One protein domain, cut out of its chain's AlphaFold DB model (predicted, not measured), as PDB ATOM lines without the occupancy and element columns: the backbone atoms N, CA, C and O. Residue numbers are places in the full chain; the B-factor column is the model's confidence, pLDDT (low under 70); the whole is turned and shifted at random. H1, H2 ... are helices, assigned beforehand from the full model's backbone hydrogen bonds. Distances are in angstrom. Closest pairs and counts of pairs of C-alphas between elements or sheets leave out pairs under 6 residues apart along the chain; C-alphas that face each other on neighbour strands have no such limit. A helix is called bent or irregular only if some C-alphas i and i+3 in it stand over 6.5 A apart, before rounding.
ATOM      1  N   GLU A   8      35.249  -9.995 150.289       67.69
ATOM      2  CA  GLU A   8      35.470 -11.438 150.128       67.69
ATOM      3  C   GLU A   8      35.314 -11.917 148.679       67.69
ATOM      4  O   GLU A   8      36.105 -12.731 148.207       67.69
ATOM      5  N   ARG A   9      34.341 -11.370 147.939       66.19
ATOM      6  CA  ARG A   9      34.159 -11.660 146.508       66.19
ATOM      7  C   ARG A   9      35.298 -11.070 145.682       66.19
ATOM      8  O   ARG A   9      35.776 -11.726 144.765       66.19
ATOM      9  N   LEU A  10      35.795  -9.895 146.073       69.81
ATOM     10  CA  LEU A  10      36.974  -9.276 145.464       69.81
ATOM     11  C   LEU A  10      38.245 -10.106 145.708       69.81
ATOM     12  O   LEU A  10      39.048 -10.297 144.798       69.81
ATOM     13  N   ARG A  11      38.409 -10.659 146.920       73.31
ATOM     14  CA  ARG A  11      39.518 -11.571 147.254       73.31
ATOM     15  C   ARG A  11      39.511 -12.829 146.385       73.31
ATOM     16  O   ARG A  11      40.578 -13.275 145.975       73.31
ATOM     17  N   GLY A  12      38.332 -13.349 146.043       74.88
ATOM     18  CA  GLY A  12      38.184 -14.477 145.118       74.88
ATOM     19  C   GLY A  12      38.702 -14.209 143.698       74.88
ATOM     20  O   GLY A  12      39.009 -15.157 142.984       74.88
ATOM     21  N   MET A  13      38.857 -12.944 143.293       80.44
ATOM     22  CA  MET A  13      39.363 -12.568 141.966       80.44
ATOM     23  C   MET A  13      40.893 -12.453 141.903       80.44
ATOM     24  O   MET A  13      41.452 -12.407 140.809       80.44
ATOM     25  N   ILE A  14      41.592 -12.428 143.047       85.12
ATOM     26  CA  ILE A  14      43.059 -12.282 143.109       85.12
ATOM     27  C   ILE A  14      43.795 -13.323 142.243       85.12
ATOM     28  O   ILE A  14      44.705 -12.926 141.510       85.12
ATOM     29  N   PRO A  15      43.420 -14.622 142.245       87.69
ATOM     30  CA  PRO A  15      44.074 -15.609 141.386       87.69
ATOM     31  C   PRO A  15      43.930 -15.288 139.893       87.69
ATOM     32  O   PRO A  15      44.886 -15.459 139.137       87.69
ATOM     33  N   ALA A  16      42.770 -14.769 139.474       86.31
ATOM     34  CA  ALA A  16      42.535 -14.374 138.089       86.31
ATOM     35  C   ALA A  16      43.422 -13.184 137.691       86.31
ATOM     36  O   ALA A  16      44.092 -13.243 136.664       86.31
ATOM     37  N   PHE A  17      43.511 -12.157 138.544       88.50
ATOM     38  CA  PHE A  17      44.426 -11.029 138.342       88.50
ATOM     39  C   PHE A  17      45.885 -11.477 138.236       88.50
ATOM     40  O   PHE A  17      46.586 -11.065 137.316       88.50
ATOM     41  N   SER A  18      46.339 -12.339 139.148       92.56
ATOM     42  CA  SER A  18      47.715 -12.837 139.139       92.56
ATOM     43  C   SER A  18      48.045 -13.560 137.834       92.56
ATOM     44  O   SER A  18      49.064 -13.261 137.216       92.56
ATOM     45  N   ALA A  19      47.182 -14.482 137.396       91.94
ATOM     46  CA  ALA A  19      47.376 -15.225 136.156       91.94
ATOM     47  C   ALA A  19      47.412 -14.294 134.932       91.94
ATOM     48  O   ALA A  19      48.357 -14.343 134.149       91.94
ATOM     49  N   CYS A  20      46.444 -13.380 134.810       91.62
ATOM     50  CA  CYS A  20      46.375 -12.447 133.684       91.62
ATOM     51  C   CYS A  20      47.564 -11.469 133.645       91.62
ATOM     52  O   CYS A  20      48.076 -11.171 132.566       91.62
ATOM     53  N   CYS A  21      48.061 -11.006 134.797       93.62
ATOM     54  CA  CYS A  21      49.278 -10.190 134.858       93.62
ATOM     55  C   CYS A  21      50.523 -10.978 134.420       93.62
ATOM     56  O   CYS A  21      51.370 -10.437 133.706       93.62
ATOM     57  N   CYS A  22      50.639 -12.254 134.806       95.12
ATOM     58  CA  CYS A  22      51.714 -13.124 134.325       95.12
ATOM     59  C   CYS A  22      51.657 -13.298 132.800       95.12
ATOM     60  O   CYS A  22      52.684 -13.133 132.138       95.12
ATOM     61  N   ASP A  23      50.469 -13.561 132.248       93.81
ATOM     62  CA  ASP A  23      50.246 -13.696 130.805       93.81
ATOM     63  C   ASP A  23      50.636 -12.406 130.062       93.81
ATOM     64  O   ASP A  23      51.357 -12.454 129.064       93.81
ATOM     65  N   LEU A  24      50.236 -11.236 130.577       94.19
ATOM     66  CA  LEU A  24      50.581  -9.928 130.010       94.19
ATOM     67  C   LEU A  24      52.096  -9.697 129.971       94.19
ATOM     68  O   LEU A  24      52.641  -9.375 128.915       94.19
ATOM     69  N   VAL A  25      52.803  -9.940 131.079       93.62
ATOM     70  CA  VAL A  25      54.269  -9.800 131.126       93.62
ATOM     71  C   VAL A  25      54.945 -10.760 130.144       93.62
ATOM     72  O   VAL A  25      55.920 -10.390 129.488       93.62
ATOM     73  N   GLN A  26      54.443 -11.991 130.010       94.06
ATOM     74  CA  GLN A  26      54.961 -12.941 129.025       94.06
ATOM     75  C   GLN A  26      54.726 -12.469 127.584       94.06
ATOM     76  O   GLN A  26      55.630 -12.603 126.757       94.06
ATOM     77  N   ARG A  27      53.555 -11.898 127.273       93.06
ATOM     78  CA  ARG A  27      53.273 -11.303 125.956       93.06
ATOM     79  C   ARG A  27      54.222 -10.146 125.658       93.06
ATOM     80  O   ARG A  27      54.844 -10.144 124.601       93.06
ATOM     81  N   TRP A  28      54.415  -9.229 126.601       92.94
ATOM     82  CA  TRP A  28      55.319  -8.087 126.425       92.94
ATOM     83  C   TRP A  28      56.772  -8.515 126.228       92.94
ATOM     84  O   TRP A  28      57.449  -7.991 125.350       92.94
ATOM     85  N   LYS A  29      57.244  -9.528 126.966       91.69
ATOM     86  CA  LYS A  29      58.580 -10.109 126.747       91.69
ATOM     87  C   LYS A  29      58.741 -10.677 125.336       91.69
ATOM     88  O   LYS A  29      59.800 -10.518 124.737       91.69
ATOM     89  N   LYS A  30      57.703 -11.325 124.797       91.88
ATOM     90  CA  LYS A  30      57.710 -11.833 123.415       91.88
ATOM     91  C   LYS A  30      57.732 -10.696 122.390       91.88
ATOM     92  O   LYS A  30      58.452 -10.813 121.407       91.88
ATOM     93  N   LEU A  31      56.991  -9.611 122.634       90.31
ATOM     94  CA  LEU A  31      56.954  -8.431 121.759       90.31
ATOM     95  C   LEU A  31      58.279  -7.659 121.750       90.31
ATOM     96  O   LEU A  31      58.741  -7.264 120.686       90.31
ATOM     97  N   ALA A  32      58.918  -7.497 122.912       90.56
ATOM     98  CA  ALA A  32      60.237  -6.871 123.025       90.56
ATOM     99  C   ALA A  32      61.332  -7.658 122.277       90.56
ATOM    100  O   ALA A  32      62.307  -7.077 121.794       90.56
ATOM    101  N   GLY A  33      61.163  -8.980 122.159       86.19
ATOM    102  CA  GLY A  33      62.034  -9.843 121.369       86.19
ATOM    103  C   GLY A  33      63.524  -9.713 121.735       86.19
ATOM    104  O   GLY A  33      63.866  -9.357 122.865       86.19
ATOM    105  N   PRO A  34      64.440  -9.981 120.785       85.19
ATOM    106  CA  PRO A  34      65.884  -9.856 121.005       85.19
ATOM    107  C   PRO A  34      66.360  -8.414 121.225       85.19
ATOM    108  O   PRO A  34      67.453  -8.209 121.741       85.19
ATOM    109  N   GLN A  35      65.562  -7.422 120.812       80.88
ATOM    110  CA  GLN A  35      65.919  -6.003 120.909       80.88
ATOM    111  C   GLN A  35      65.766  -5.457 122.337       80.88
ATOM    112  O   GLN A  35      66.306  -4.401 122.655       80.88
ATOM    113  N   GLY A  36      65.062  -6.186 123.213       84.56
ATOM    114  CA  GLY A  36      64.932  -5.860 124.634       84.56
ATOM    115  C   GLY A  36      63.957  -4.720 124.945       84.56
ATOM    116  O   GLY A  36      63.715  -4.442 126.118       84.56
ATOM    117  N   SER A  37      63.361  -4.092 123.930       85.50
ATOM    118  CA  SER A  37      62.356  -3.039 124.074       85.50
ATOM    119  C   SER A  37      61.306  -3.111 122.959       85.50
ATOM    120  O   SER A  37      61.568  -3.600 121.862       85.50
ATOM    121  N   CYS A  38      60.091  -2.651 123.257       88.88
ATOM    122  CA  CYS A  38      59.019  -2.456 122.282       88.88
ATOM    123  C   CYS A  38      58.172  -1.246 122.690       88.88
ATOM    124  O   CYS A  38      58.083  -0.922 123.876       88.88
ATOM    125  N   GLU A  39      57.574  -0.577 121.710       90.19
ATOM    126  CA  GLU A  39      56.579   0.467 121.943       90.19
ATOM    127  C   GLU A  39      55.194  -0.179 122.052       90.19
ATOM    128  O   GLU A  39      54.846  -1.055 121.257       90.19
ATOM    129  N   LEU A  40      54.422   0.216 123.066       90.19
ATOM    130  CA  LEU A  40      53.119  -0.365 123.380       90.19
ATOM    131  C   LEU A  40      52.117   0.744 123.686       90.19
ATOM    132  O   LEU A  40      52.424   1.682 124.425       90.19
ATOM    133  N   ASP A  41      50.892   0.587 123.192       92.06
ATOM    134  CA  ASP A  41      49.765   1.391 123.653       92.06
ATOM    135  C   ASP A  41      49.267   0.849 124.999       92.06
ATOM    136  O   ASP A  41      48.580  -0.172 125.079       92.06
ATOM    137  N   VAL A  42      49.606   1.567 126.071       88.62
ATOM    138  CA  VAL A  42      49.221   1.219 127.445       88.62
ATOM    139  C   VAL A  42      47.701   1.159 127.609       88.62
ATOM    140  O   VAL A  42      47.208   0.324 128.369       88.62
ATOM    141  N   ALA A  43      46.941   2.005 126.907       86.75
ATOM    142  CA  ALA A  43      45.486   2.013 127.015       86.75
ATOM    143  C   ALA A  43      44.877   0.753 126.386       86.75
ATOM    144  O   ALA A  43      43.990   0.131 126.979       86.75
ATOM    145  N   SER A  44      45.374   0.345 125.218       86.56
ATOM    146  CA  SER A  44      44.986  -0.916 124.582       86.56
ATOM    147  C   SER A  44      45.347  -2.120 125.459       86.56
ATOM    148  O   SER A  44      44.480  -2.934 125.782       86.56
ATOM    149  N   GLU A  45      46.585  -2.192 125.953       91.06
ATOM    150  CA  GLU A  45      47.035  -3.308 126.793       91.06
ATOM    151  C   GLU A  45      46.260  -3.406 128.114       91.06
ATOM    152  O   GLU A  45      45.943  -4.506 128.573       91.06
ATOM    153  N   PHE A  46      45.895  -2.268 128.711       88.12
ATOM    154  CA  PHE A  46      45.055  -2.247 129.905       88.12
ATOM    155  C   PHE A  46      43.639  -2.764 129.623       88.12
ATOM    156  O   PHE A  46      43.098  -3.532 130.422       88.12
ATOM    157  N   ASN A  47      43.045  -2.403 128.480       83.12
ATOM    158  CA  ASN A  47      41.746  -2.943 128.070       83.12
ATOM    159  C   ASN A  47      41.805  -4.461 127.850       83.12
ATOM    160  O   ASN A  47      40.900  -5.177 128.283       83.12
ATOM    161  N   ILE A  48      42.882  -4.964 127.239       88.00
ATOM    162  CA  ILE A  48      43.102  -6.405 127.058       88.00
ATOM    163  C   ILE A  48      43.226  -7.098 128.419       88.00
ATOM    164  O   ILE A  48      42.571  -8.112 128.649       88.00
ATOM    165  N   LEU A  49      44.010  -6.542 129.349       89.75
ATOM    166  CA  LEU A  49      44.149  -7.086 130.702       89.75
ATOM    167  C   LEU A  49      42.805  -7.137 131.442       89.75
ATOM    168  O   LEU A  49      42.484  -8.148 132.061       89.75
ATOM    169  N   ALA A  50      42.015  -6.065 131.375       84.50
ATOM    170  CA  ALA A  50      40.704  -6.008 132.014       84.50
ATOM    171  C   ALA A  50      39.740  -7.056 131.432       84.50
ATOM    172  O   ALA A  50      39.055  -7.740 132.193       84.50
ATOM    173  N   SER A  51      39.731  -7.217 130.104       81.56
ATOM    174  CA  SER A  51      38.972  -8.265 129.410       81.56
ATOM    175  C   SER A  51      39.383  -9.662 129.884       81.56
ATOM    176  O   SER A  51      38.533 -10.442 130.320       81.56
ATOM    177  N   ASP A  52      40.691  -9.945 129.906       86.56
ATOM    178  CA  ASP A  52      41.241 -11.232 130.337       86.56
ATOM    179  C   ASP A  52      40.837 -11.553 131.792       86.56
ATOM    180  O   ASP A  52      40.407 -12.667 132.093       86.56
ATOM    181  N   VAL A  53      40.909 -10.572 132.700       85.81
ATOM    182  CA  VAL A  53      40.529 -10.752 134.112       85.81
ATOM    183  C   VAL A  53      39.033 -10.999 134.271       85.81
ATOM    184  O   VAL A  53      38.648 -11.895 135.024       85.81
ATOM    185  N   ILE A  54      38.182 -10.230 133.588       79.75
ATOM    186  CA  ILE A  54      36.724 -10.391 133.670       79.75
ATOM    187  C   ILE A  54      36.323 -11.754 133.118       79.75
ATOM    188  O   ILE A  54      35.579 -12.479 133.778       79.75
ATOM    189  N   ALA A  55      36.846 -12.134 131.951       83.06
ATOM    190  CA  ALA A  55      36.549 -13.427 131.364       83.06
ATOM    191  C   ALA A  55      37.052 -14.569 132.265       83.06
ATOM    192  O   ALA A  55      36.313 -15.516 132.524       83.06
ATOM    193  N   ARG A  56      38.261 -14.476 132.833       84.62
ATOM    194  CA  ARG A  56      38.792 -15.528 133.716       84.62
ATOM    195  C   ARG A  56      38.013 -15.617 135.030       84.62
ATOM    196  O   ARG A  56      37.783 -16.713 135.531       84.62
ATOM    197  N   ALA A  57      37.571 -14.484 135.574       82.75
ATOM    198  CA  ALA A  57      36.761 -14.440 136.789       82.75
ATOM    199  C   ALA A  57      35.321 -14.937 136.571       82.75
ATOM    200  O   ALA A  57      34.743 -15.522 137.482       82.75
ATOM    201  N   ALA A  58      34.744 -14.704 135.389       75.62
ATOM    202  CA  ALA A  58      33.373 -15.094 135.068       75.62
ATOM    203  C   ALA A  58      33.251 -16.539 134.568       75.62
ATOM    204  O   ALA A  58      32.293 -17.221 134.912       75.62
ATOM    205  N   PHE A  59      34.207 -17.005 133.763       76.31
ATOM    206  CA  PHE A  59      34.120 -18.298 133.077       76.31
ATOM    207  C   PHE A  59      35.068 -19.360 133.647       76.31
ATOM    208  O   PHE A  59      34.954 -20.533 133.297       76.31
ATOM    209  N   GLY A  60      35.986 -18.978 134.543       81.25
ATOM    210  CA  GLY A  60      36.849 -19.908 135.268       81.25
ATOM    211  C   GLY A  60      37.664 -20.805 134.335       81.25
ATOM    212  O   GLY A  60      38.587 -20.340 133.670       81.25
ATOM    213  N   SER A  61      37.328 -22.098 134.306       80.56
ATOM    214  CA  SER A  61      37.985 -23.109 133.468       80.56
ATOM    215  C   SER A  61      37.621 -23.039 131.982       80.56
ATOM    216  O   SER A  61      38.334 -23.626 131.181       80.56
ATOM    217  N   SER A  62      36.537 -22.350 131.613       80.88
ATOM    218  CA  SER A  62      36.114 -22.127 130.216       80.88
ATOM    219  C   SER A  62      36.439 -20.701 129.761       80.88
ATOM    220  O   SER A  62      35.662 -20.045 129.064       80.88
ATOM    221  N   TYR A  63      37.560 -20.167 130.248       82.69
ATOM    222  CA  TYR A  63      37.980 -18.786 130.030       82.69
ATOM    223  C   TYR A  63      38.162 -18.457 128.543       82.69
ATOM    224  O   TYR A  63      37.743 -17.392 128.099       82.69
ATOM    225  N   GLU A  64      38.751 -19.361 127.768       84.31
ATOM    226  CA  GLU A  64      39.049 -19.179 126.351       84.31
ATOM    227  C   GLU A  64      37.771 -19.039 125.509       84.31
ATOM    228  O   GLU A  64      37.682 -18.161 124.645       84.31
ATOM    229  N   GLU A  65      36.759 -19.868 125.771       80.38
ATOM    230  CA  GLU A  65      35.425 -19.756 125.173       80.38
ATOM    231  C   GLU A  65      34.714 -18.491 125.657       80.38
ATOM    232  O   GLU A  65      34.156 -17.735 124.857       80.38
ATOM    233  N   GLY A  66      34.784 -18.226 126.960       75.88
ATOM    234  CA  GLY A  66      34.194 -17.056 127.595       75.88
ATOM    235  C   GLY A  66      34.725 -15.732 127.054       75.88
ATOM    236  O   GLY A  66      33.960 -14.793 126.830       75.88
ATOM    237  N   LYS A  67      36.026 -15.667 126.762       81.75
ATOM    238  CA  LYS A  67      36.673 -14.508 126.145       81.75
ATOM    239  C   LYS A  67      36.099 -14.215 124.759       81.75
ATOM    240  O   LYS A  67      35.750 -13.074 124.483       81.75
ATOM    241  N   LYS A  68      35.907 -15.242 123.922       83.88
ATOM    242  CA  LYS A  68      35.274 -15.078 122.598       83.88
ATOM    243  C   LYS A  68      33.852 -14.528 122.723       83.88
ATOM    244  O   LYS A  68      33.463 -13.656 121.954       83.88
ATOM    245  N   ILE A  69      33.081 -15.017 123.697       78.62
ATOM    246  CA  ILE A  69      31.720 -14.527 123.961       78.62
ATOM    247  C   ILE A  69      31.753 -13.061 124.408       78.62
ATOM    248  O   ILE A  69      30.953 -12.261 123.926       78.62
ATOM    249  N   PHE A  70      32.677 -12.694 125.296       74.44
ATOM    250  CA  PHE A  70      32.824 -11.319 125.767       74.44
ATOM    251  C   PHE A  70      33.189 -10.347 124.639       74.44
ATOM    252  O   PHE A  70      32.575  -9.286 124.522       74.44
ATOM    253  N   ASP A  71      34.133 -10.728 123.779       76.81
ATOM    254  CA  ASP A  71      34.534  -9.916 122.630       76.81
ATOM    255  C   ASP A  71      33.350  -9.700 121.669       76.81
ATOM    256  O   ASP A  71      33.070  -8.567 121.275       76.81
ATOM    257  N   LEU A  72      32.568 -10.752 121.389       78.75
ATOM    258  CA  LEU A  72      31.341 -10.649 120.589       78.75
ATOM    259  C   LEU A  72      30.291  -9.735 121.241       78.75
ATOM    260  O   LEU A  72      29.653  -8.934 120.557       78.75
ATOM    261  N   GLN A  73      30.115  -9.818 122.562       71.50
ATOM    262  CA  GLN A  73      29.192  -8.944 123.290       71.50
ATOM    263  C   GLN A  73      29.622  -7.475 123.226       71.50
ATOM    264  O   GLN A  73      28.765  -6.601 123.089       71.50
ATOM    265  N   LYS A  74      30.928  -7.183 123.286       71.81
ATOM    266  CA  LYS A  74      31.452  -5.815 123.140       71.81
ATOM    267  C   LYS A  74      31.017  -5.204 121.808       71.81
ATOM    268  O   LYS A  74      30.560  -4.063 121.779       71.81
ATOM    269  N   ASP A  75      31.121  -5.967 120.726       77.50
ATOM    270  CA  ASP A  75      30.779  -5.489 119.386       77.50
ATOM    271  C   ASP A  75      29.261  -5.336 119.210       77.50
ATOM    272  O   ASP A  75      28.789  -4.333 118.670       77.50
ATOM    273  N   GLN A  76      28.474  -6.263 119.763       71.12
ATOM    274  CA  GLN A  76      27.013  -6.152 119.782       71.12
ATOM    275  C   GLN A  76      26.521  -4.916 120.542       71.12
ATOM    276  O   GLN A  76      25.561  -4.284 120.109       71.12
ATOM    277  N   VAL A  77      27.166  -4.546 121.653       71.38
ATOM    278  CA  VAL A  77      26.802  -3.345 122.424       71.38
ATOM    279  C   VAL A  77      27.001  -2.080 121.594       71.38
ATOM    280  O   VAL A  77      26.154  -1.191 121.649       71.38
ATOM    281  N   ILE A  78      28.076  -1.998 120.807       74.19
ATOM    282  CA  ILE A  78      28.337  -0.847 119.931       74.19
ATOM    283  C   ILE A  78      27.228  -0.729 118.882       74.19
ATOM    284  O   ILE A  78      26.586   0.316 118.794       74.19
ATOM    285  N   LEU A  79      26.930  -1.820 118.170       72.38
ATOM    286  CA  LEU A  79      25.879  -1.845 117.147       72.38
ATOM    287  C   LEU A  79      24.490  -1.550 117.731       72.38
ATOM    288  O   LEU A  79      23.698  -0.821 117.137       72.38
ATOM    289  N   ALA A  80      24.187  -2.086 118.917       69.31
ATOM    290  CA  ALA A  80      22.930  -1.820 119.607       69.31
ATOM    291  C   ALA A  80      22.804  -0.344 120.011       69.31
ATOM    292  O   ALA A  80      21.725   0.232 119.881       69.31
ATOM    293  N   LEU A  81      23.894   0.280 120.470       64.75
ATOM    294  CA  LEU A  81      23.922   1.711 120.767       64.75
ATOM    295  C   LEU A  81      23.711   2.539 119.496       64.75
ATOM    296  O   LEU A  81      22.876   3.439 119.504       64.75
ATOM    297  N   GLU A  82      24.412   2.231 118.408       71.31
ATOM    298  CA  GLU A  82      24.249   2.920 117.121       71.31
ATOM    299  C   GLU A  82      22.811   2.831 116.602       71.31
ATOM    300  O   GLU A  82      22.210   3.857 116.277       71.31
ATOM    301  N   ALA A  83      22.222   1.632 116.604       68.94
ATOM    302  CA  ALA A  83      20.826   1.428 116.228       68.94
ATOM    303  C   ALA A  83      19.875   2.227 117.129       68.94
ATOM    304  O   ALA A  83      18.950   2.877 116.642       68.94
ATOM    305  N   PHE A  84      20.127   2.240 118.440       63.94
ATOM    306  CA  PHE A  84      19.329   3.001 119.395       63.94
ATOM    307  C   PHE A  84      19.390   4.515 119.138       63.94
ATOM    308  O   PHE A  84      18.359   5.183 119.187       63.94
ATOM    309  N   TYR A  85      20.568   5.062 118.822       63.38
ATOM    310  CA  TYR A  85      20.734   6.482 118.488       63.38
ATOM    311  C   TYR A  85      20.241   6.840 117.077       63.38
ATOM    312  O   TYR A  85      19.922   8.001 116.825       63.38
ATOM    313  N   SER A  86      20.151   5.868 116.165       64.31
ATOM    314  CA  SER A  86      19.633   6.056 114.804       64.31
ATOM    315  C   SER A  86      18.105   6.202 114.757       64.31
ATOM    316  O   SER A  86      17.576   6.809 113.824       64.31
ATOM    317  N   ILE A  87      17.384   5.718 115.777       60.75
ATOM    318  CA  ILE A  87      15.929   5.872 115.911       60.75
ATOM    319  C   ILE A  87      15.613   7.317 116.341       60.75
ATOM    320  O   ILE A  87      15.330   7.617 117.500       60.75
ATOM    321  N   TYR A  88      15.660   8.246 115.387       54.28
ATOM    322  CA  TYR A  88      15.234   9.629 115.590       54.28
ATOM    323  C   TYR A  88      13.721   9.742 115.354       54.28
ATOM    324  O   TYR A  88      13.269  10.096 114.268       54.28
ATOM    325  N   PHE A  89      12.914   9.417 116.366       56.88
ATOM    326  CA  PHE A  89      11.475   9.704 116.336       56.88
ATOM    327  C   PHE A  89      11.205  11.108 116.910       56.88
ATOM    328  O   PHE A  89      11.492  11.341 118.094       56.88
ATOM    329  N   PRO A  90      10.624  12.044 116.131       50.25
ATOM    330  CA  PRO A  90      10.220  13.348 116.647       50.25
ATOM    331  C   PRO A  90       9.227  13.148 117.803       50.25
ATOM    332  O   PRO A  90       8.175  12.541 117.621       50.25
ATOM    333  N   GLY A  91       9.578  13.609 119.008       56.78
ATOM    334  CA  GLY A  91       8.752  13.484 120.222       56.78
ATOM    335  C   GLY A  91       9.218  12.443 121.249       56.78
ATOM    336  O   GLY A  91       8.858  12.552 122.419       56.78
ATOM    337  N   LEU A  92      10.088  11.493 120.881       57.41
ATOM    338  CA  LEU A  92      10.603  10.467 121.808       57.41
ATOM    339  C   LEU A  92      11.843  10.906 122.614       57.41
ATOM    340  O   LEU A  92      12.263  10.203 123.534       57.41
ATOM    341  N   GLY A  93      12.393  12.094 122.337       57.53
ATOM    342  CA  GLY A  93      13.589  12.626 123.005       57.53
ATOM    343  C   GLY A  93      13.475  12.728 124.532       57.53
ATOM    344  O   GLY A  93      14.466  12.517 125.225       57.53
ATOM    345  N   TYR A  94      12.271  12.953 125.071       56.69
ATOM    346  CA  TYR A  94      12.029  13.039 126.520       56.69
ATOM    347  C   TYR A  94      11.916  11.665 127.207       56.69
ATOM    348  O   TYR A  94      12.222  11.550 128.391       56.69
ATOM    349  N   ILE A  95      11.530  10.616 126.468       56.41
ATOM    350  CA  ILE A  95      11.367   9.239 126.979       56.41
ATOM    351  C   ILE A  95      12.658   8.428 126.796       56.41
ATOM    352  O   ILE A  95      12.999   7.610 127.646       56.41
ATOM    353  N   LEU A  96      13.418   8.682 125.726       51.25
ATOM    354  CA  LEU A  96      14.703   8.024 125.463       51.25
ATOM    355  C   LEU A  96      15.875   8.687 126.212       51.25
ATOM    356  O   LEU A  96      16.862   8.018 126.508       51.25
ATOM    357  N   MET A  97      15.771   9.961 126.615       48.09
ATOM    358  CA  MET A  97      16.772  10.636 127.465       48.09
ATOM    359  C   MET A  97      17.131   9.885 128.766       48.09
ATOM    360  O   MET A  97      18.326   9.745 129.046       48.09
ATOM    361  N   PRO A  98      16.186   9.340 129.564       52.34
ATOM    362  CA  PRO A  98      16.544   8.543 130.741       52.34
ATOM    363  C   PRO A  98      17.259   7.218 130.403       52.34
ATOM    364  O   PRO A  98      18.004   6.710 131.245       52.34
ATOM    365  N   PHE A  99      17.127   6.692 129.177       48.69
ATOM    366  CA  PHE A  99      17.939   5.568 128.688       48.69
ATOM    367  C   PHE A  99      19.344   6.013 128.256       48.69
ATOM    368  O   PHE A  99      20.317   5.318 128.528       48.69
ATOM    369  N   ILE A 100      19.494   7.204 127.673       44.94
ATOM    370  CA  ILE A 100      20.803   7.755 127.275       44.94
ATOM    371  C   ILE A 100      21.644   8.139 128.508       44.94
ATOM    372  O   ILE A 100      22.856   7.927 128.536       44.94
ATOM    373  N   SER A 101      21.011   8.616 129.588       43.62
ATOM    374  CA  SER A 101      21.683   8.840 130.881       43.62
ATOM    375  C   SER A 101      22.118   7.525 131.564       43.62
ATOM    376  O   SER A 101      22.986   7.518 132.438       43.62
ATOM    377  N   CYS A 102      21.613   6.370 131.105       45.38
ATOM    378  CA  CYS A 102      22.111   5.050 131.500       45.38
ATOM    379  C   CYS A 102      23.454   4.666 130.850       45.38
ATOM    380  O   CYS A 102      23.821   3.493 130.927       45.38
ATOM    381  N   LYS A 103      24.250   5.615 130.324       47.28
ATOM    382  CA  LYS A 103      25.676   5.377 130.005       47.28
ATOM    383  C   LYS A 103      26.432   4.672 131.147       47.28
ATOM    384  O   LYS A 103      27.326   3.883 130.880       47.28
ATOM    385  N   PHE A 104      26.014   4.879 132.403       40.50
ATOM    386  CA  PHE A 104      26.554   4.198 133.593       40.50
ATOM    387  C   PHE A 104      25.681   3.068 134.171       40.50
ATOM    388  O   PHE A 104      26.121   2.357 135.072       40.50
ATOM    389  N   LYS A 105      24.454   2.863 133.674       42.81
ATOM    390  CA  LYS A 105      23.546   1.789 134.130       42.81
ATOM    391  C   LYS A 105      23.483   0.598 133.172       42.81
ATOM    392  O   LYS A 105      23.013  -0.457 133.582       42.81
ATOM    393  N   LEU A 106      24.002   0.708 131.946       41.31
ATOM    394  CA  LEU A 106      24.157  -0.459 131.072       41.31
ATOM    395  C   LEU A 106      25.316  -1.368 131.495       41.31
ATOM    396  O   LEU A 106      25.240  -2.570 131.286       41.31
ATOM    397  N   LEU A 107      26.345  -0.830 132.154       43.84
ATOM    398  CA  LEU A 107      27.432  -1.632 132.718       43.84
ATOM    399  C   LEU A 107      26.917  -2.631 133.775       43.84
ATOM    400  O   LEU A 107      27.219  -3.813 133.656       43.84
ATOM    401  N   PRO A 108      26.056  -2.243 134.744       42.16
ATOM    402  CA  PRO A 108      25.416  -3.212 135.628       42.16
ATOM    403  C   PRO A 108      24.368  -4.100 134.939       42.16
ATOM    404  O   PRO A 108      24.041  -5.144 135.494       42.16
ATOM    405  N   VAL A 109      23.851  -3.742 133.755       42.06
ATOM    406  CA  VAL A 109      23.003  -4.633 132.937       42.06
ATOM    407  C   VAL A 109      23.847  -5.678 132.205       42.06
ATOM    408  O   VAL A 109      23.479  -6.842 132.229       42.06
ATOM    409  N   LEU A 110      25.018  -5.320 131.672       47.97
ATOM    410  CA  LEU A 110      26.016  -6.261 131.150       47.97
ATOM    411  C   LEU A 110      26.561  -7.161 132.259       47.97
ATOM    412  O   LEU A 110      26.621  -8.368 132.079       47.97
ATOM    413  N   VAL A 111      26.841  -6.614 133.447       48.97
ATOM    414  CA  VAL A 111      27.187  -7.402 134.642       48.97
ATOM    415  C   VAL A 111      26.007  -8.265 135.109       48.97
ATOM    416  O   VAL A 111      26.238  -9.349 135.629       48.97
ATOM    417  N   LYS A 112      24.748  -7.848 134.908       43.34
ATOM    418  CA  LYS A 112      23.554  -8.690 135.133       43.34
ATOM    419  C   LYS A 112      23.350  -9.744 134.050       43.34
ATOM    420  O   LYS A 112      22.802 -10.785 134.368       43.34
ATOM    421  N   ILE A 113      23.779  -9.516 132.814       45.75
ATOM    422  CA  ILE A 113      23.784 -10.528 131.749       45.75
ATOM    423  C   ILE A 113      24.918 -11.536 132.005       45.75
ATOM    424  O   ILE A 113      24.693 -12.734 131.871       45.75
ATOM    425  N   PHE A 114      26.074 -11.077 132.502       48.00
ATOM    426  CA  PHE A 114      27.173 -11.900 133.031       48.00
ATOM    427  C   PHE A 114      26.730 -12.741 134.242       48.00
ATOM    428  O   PHE A 114      26.647 -13.955 134.129       48.00
ATOM    429  N   ASN A 115      26.344 -12.089 135.348       43.81
ATOM    430  CA  ASN A 115      25.125 -12.374 136.117       43.81
ATOM    431  C   ASN A 115      24.329 -13.657 135.826       43.81
ATOM    432  O   ASN A 115      24.380 -14.665 136.522       43.81
ATOM    433  N   GLN A 116      23.484 -13.516 134.805       40.19
ATOM    434  CA  GLN A 116      22.469 -14.471 134.390       40.19
ATOM    435  C   GLN A 116      23.079 -15.648 133.615       40.19
ATOM    436  O   GLN A 116      22.558 -16.756 133.710       40.19
ATOM    437  N   CYS A 117      24.186 -15.438 132.891       38.66
ATOM    438  CA  CYS A 117      24.951 -16.520 132.259       38.66
ATOM    439  C   CYS A 117      25.728 -17.362 133.283       38.66
ATOM    440  O   CYS A 117      25.974 -18.535 133.026       38.66
ATOM    441  N   LEU A 118      26.035 -16.815 134.465       43.44
ATOM    442  CA  LEU A 118      26.646 -17.542 135.583       43.44
ATOM    443  C   LEU A 118      25.706 -18.581 136.239       43.44
ATOM    444  O   LEU A 118      26.134 -19.295 137.134       43.44
ATOM    445  N   ILE A 119      24.430 -18.664 135.829       39.00
ATOM    446  CA  ILE A 119      23.459 -19.670 136.315       39.00
ATOM    447  C   ILE A 119      23.432 -20.919 135.408       39.00
ATOM    448  O   ILE A 119      22.699 -21.868 135.671       39.00
TER     449      ILE A 119
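What this domain is: This is residues 8 to 119 of the 121 residues of an uncharacterized protein of Populus davidiana (UniProt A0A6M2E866). A long bent helix, H3, folds into a wide V of two arms, H3a and H3b; H2 makes a splayed helical hairpin with H3a, while H4 and H5 fold back loosely along H3b, near it without touching. Residues 88 to 95, of which 93 to 95 belong to H4, stick out free at the far end, and the short H1 lies before H2, touching no helix. The printed part has 112 residues, with five named helices in the order H1, H2, H3, H4, H5 and no named strand; the class is all helix. The whole is loose, with a radius of gyration of the C-alphas of 18.3 A, and elongated, spanning 61 by 36 by 23 A.

Where its parts are: H3, residues 42 to 86, was assigned as one helix by its hydrogen bonds but is bent: C-alphas 58 and 61 are 9.4 A apart. Its arm H3a, residues 42 to 58, is 24.0 A long and begins at C-alpha 42 (49.221, 1.219, 127.445). Its arm H3b, residues 61 to 86, is 39.2 A long and irregular, with C-alphas 61 and 64 8.2 A apart, and has a kink of 28 degrees near residue 68. H2, residues 14 to 35, is 32.5 A long and irregular, with C-alphas 31 and 34 9.1 A apart, and has a kink of 28 degrees near residue 29. H1, residues 8 to 11, begins at C-alpha 8 (35.470, -11.438, 150.128) and is 5.0 A long. H4, residues 93 to 104, is 18.7 A long and irregular, with C-alphas 101 and 104 7.3 A apart. H5, residues 106 to 117, is 16.1 A long and ends at C-alpha 117 (24.951, -16.520, 132.259).

How they stand to each other: H3a touches H3b at a steep tilt of 63 degrees, opposite ways, with residues 51 to 58 against 62 to 70 alone; the closest C-alphas, of Arg 56 and Tyr 63, are 5.0 A apart. H2 and H3a form a helical hairpin and touch, H2 with residues 16 to 24 alone; the closest C-alphas, of Ala 16 and Val 53, are 5.7 A apart. They run opposite ways at a tilt of 37 degrees, only just steep. H3b is near H4, with 6 pairs of C-alphas within 10 A, and near H5, with 5. H5 is close to H3a but not clearly touching; the closest C-alphas, of Ala 58 and Phe 114, are 7.3 A apart. H1 and H2 meet only through their link, as do H4 and H5. Every O i to N i+4 pair is within hydrogen-bond range in H3a and H5, against 16 of 18 in H2, 21 of 22 in H3b and 3 of 8 in H4, where 4 of 9 O i to N i+3 pairs are; H1 is too short for an i+4 pair.

The domain as a whole: The C-alphas farthest apart, of Pro 34 and Gly 91, are 61.7 A apart. The printed part has no cut and no long link. Mean pLDDT of the printed part is 72.1; residues 8 to 10, 80 to 81 and 83 to 119 are under 70.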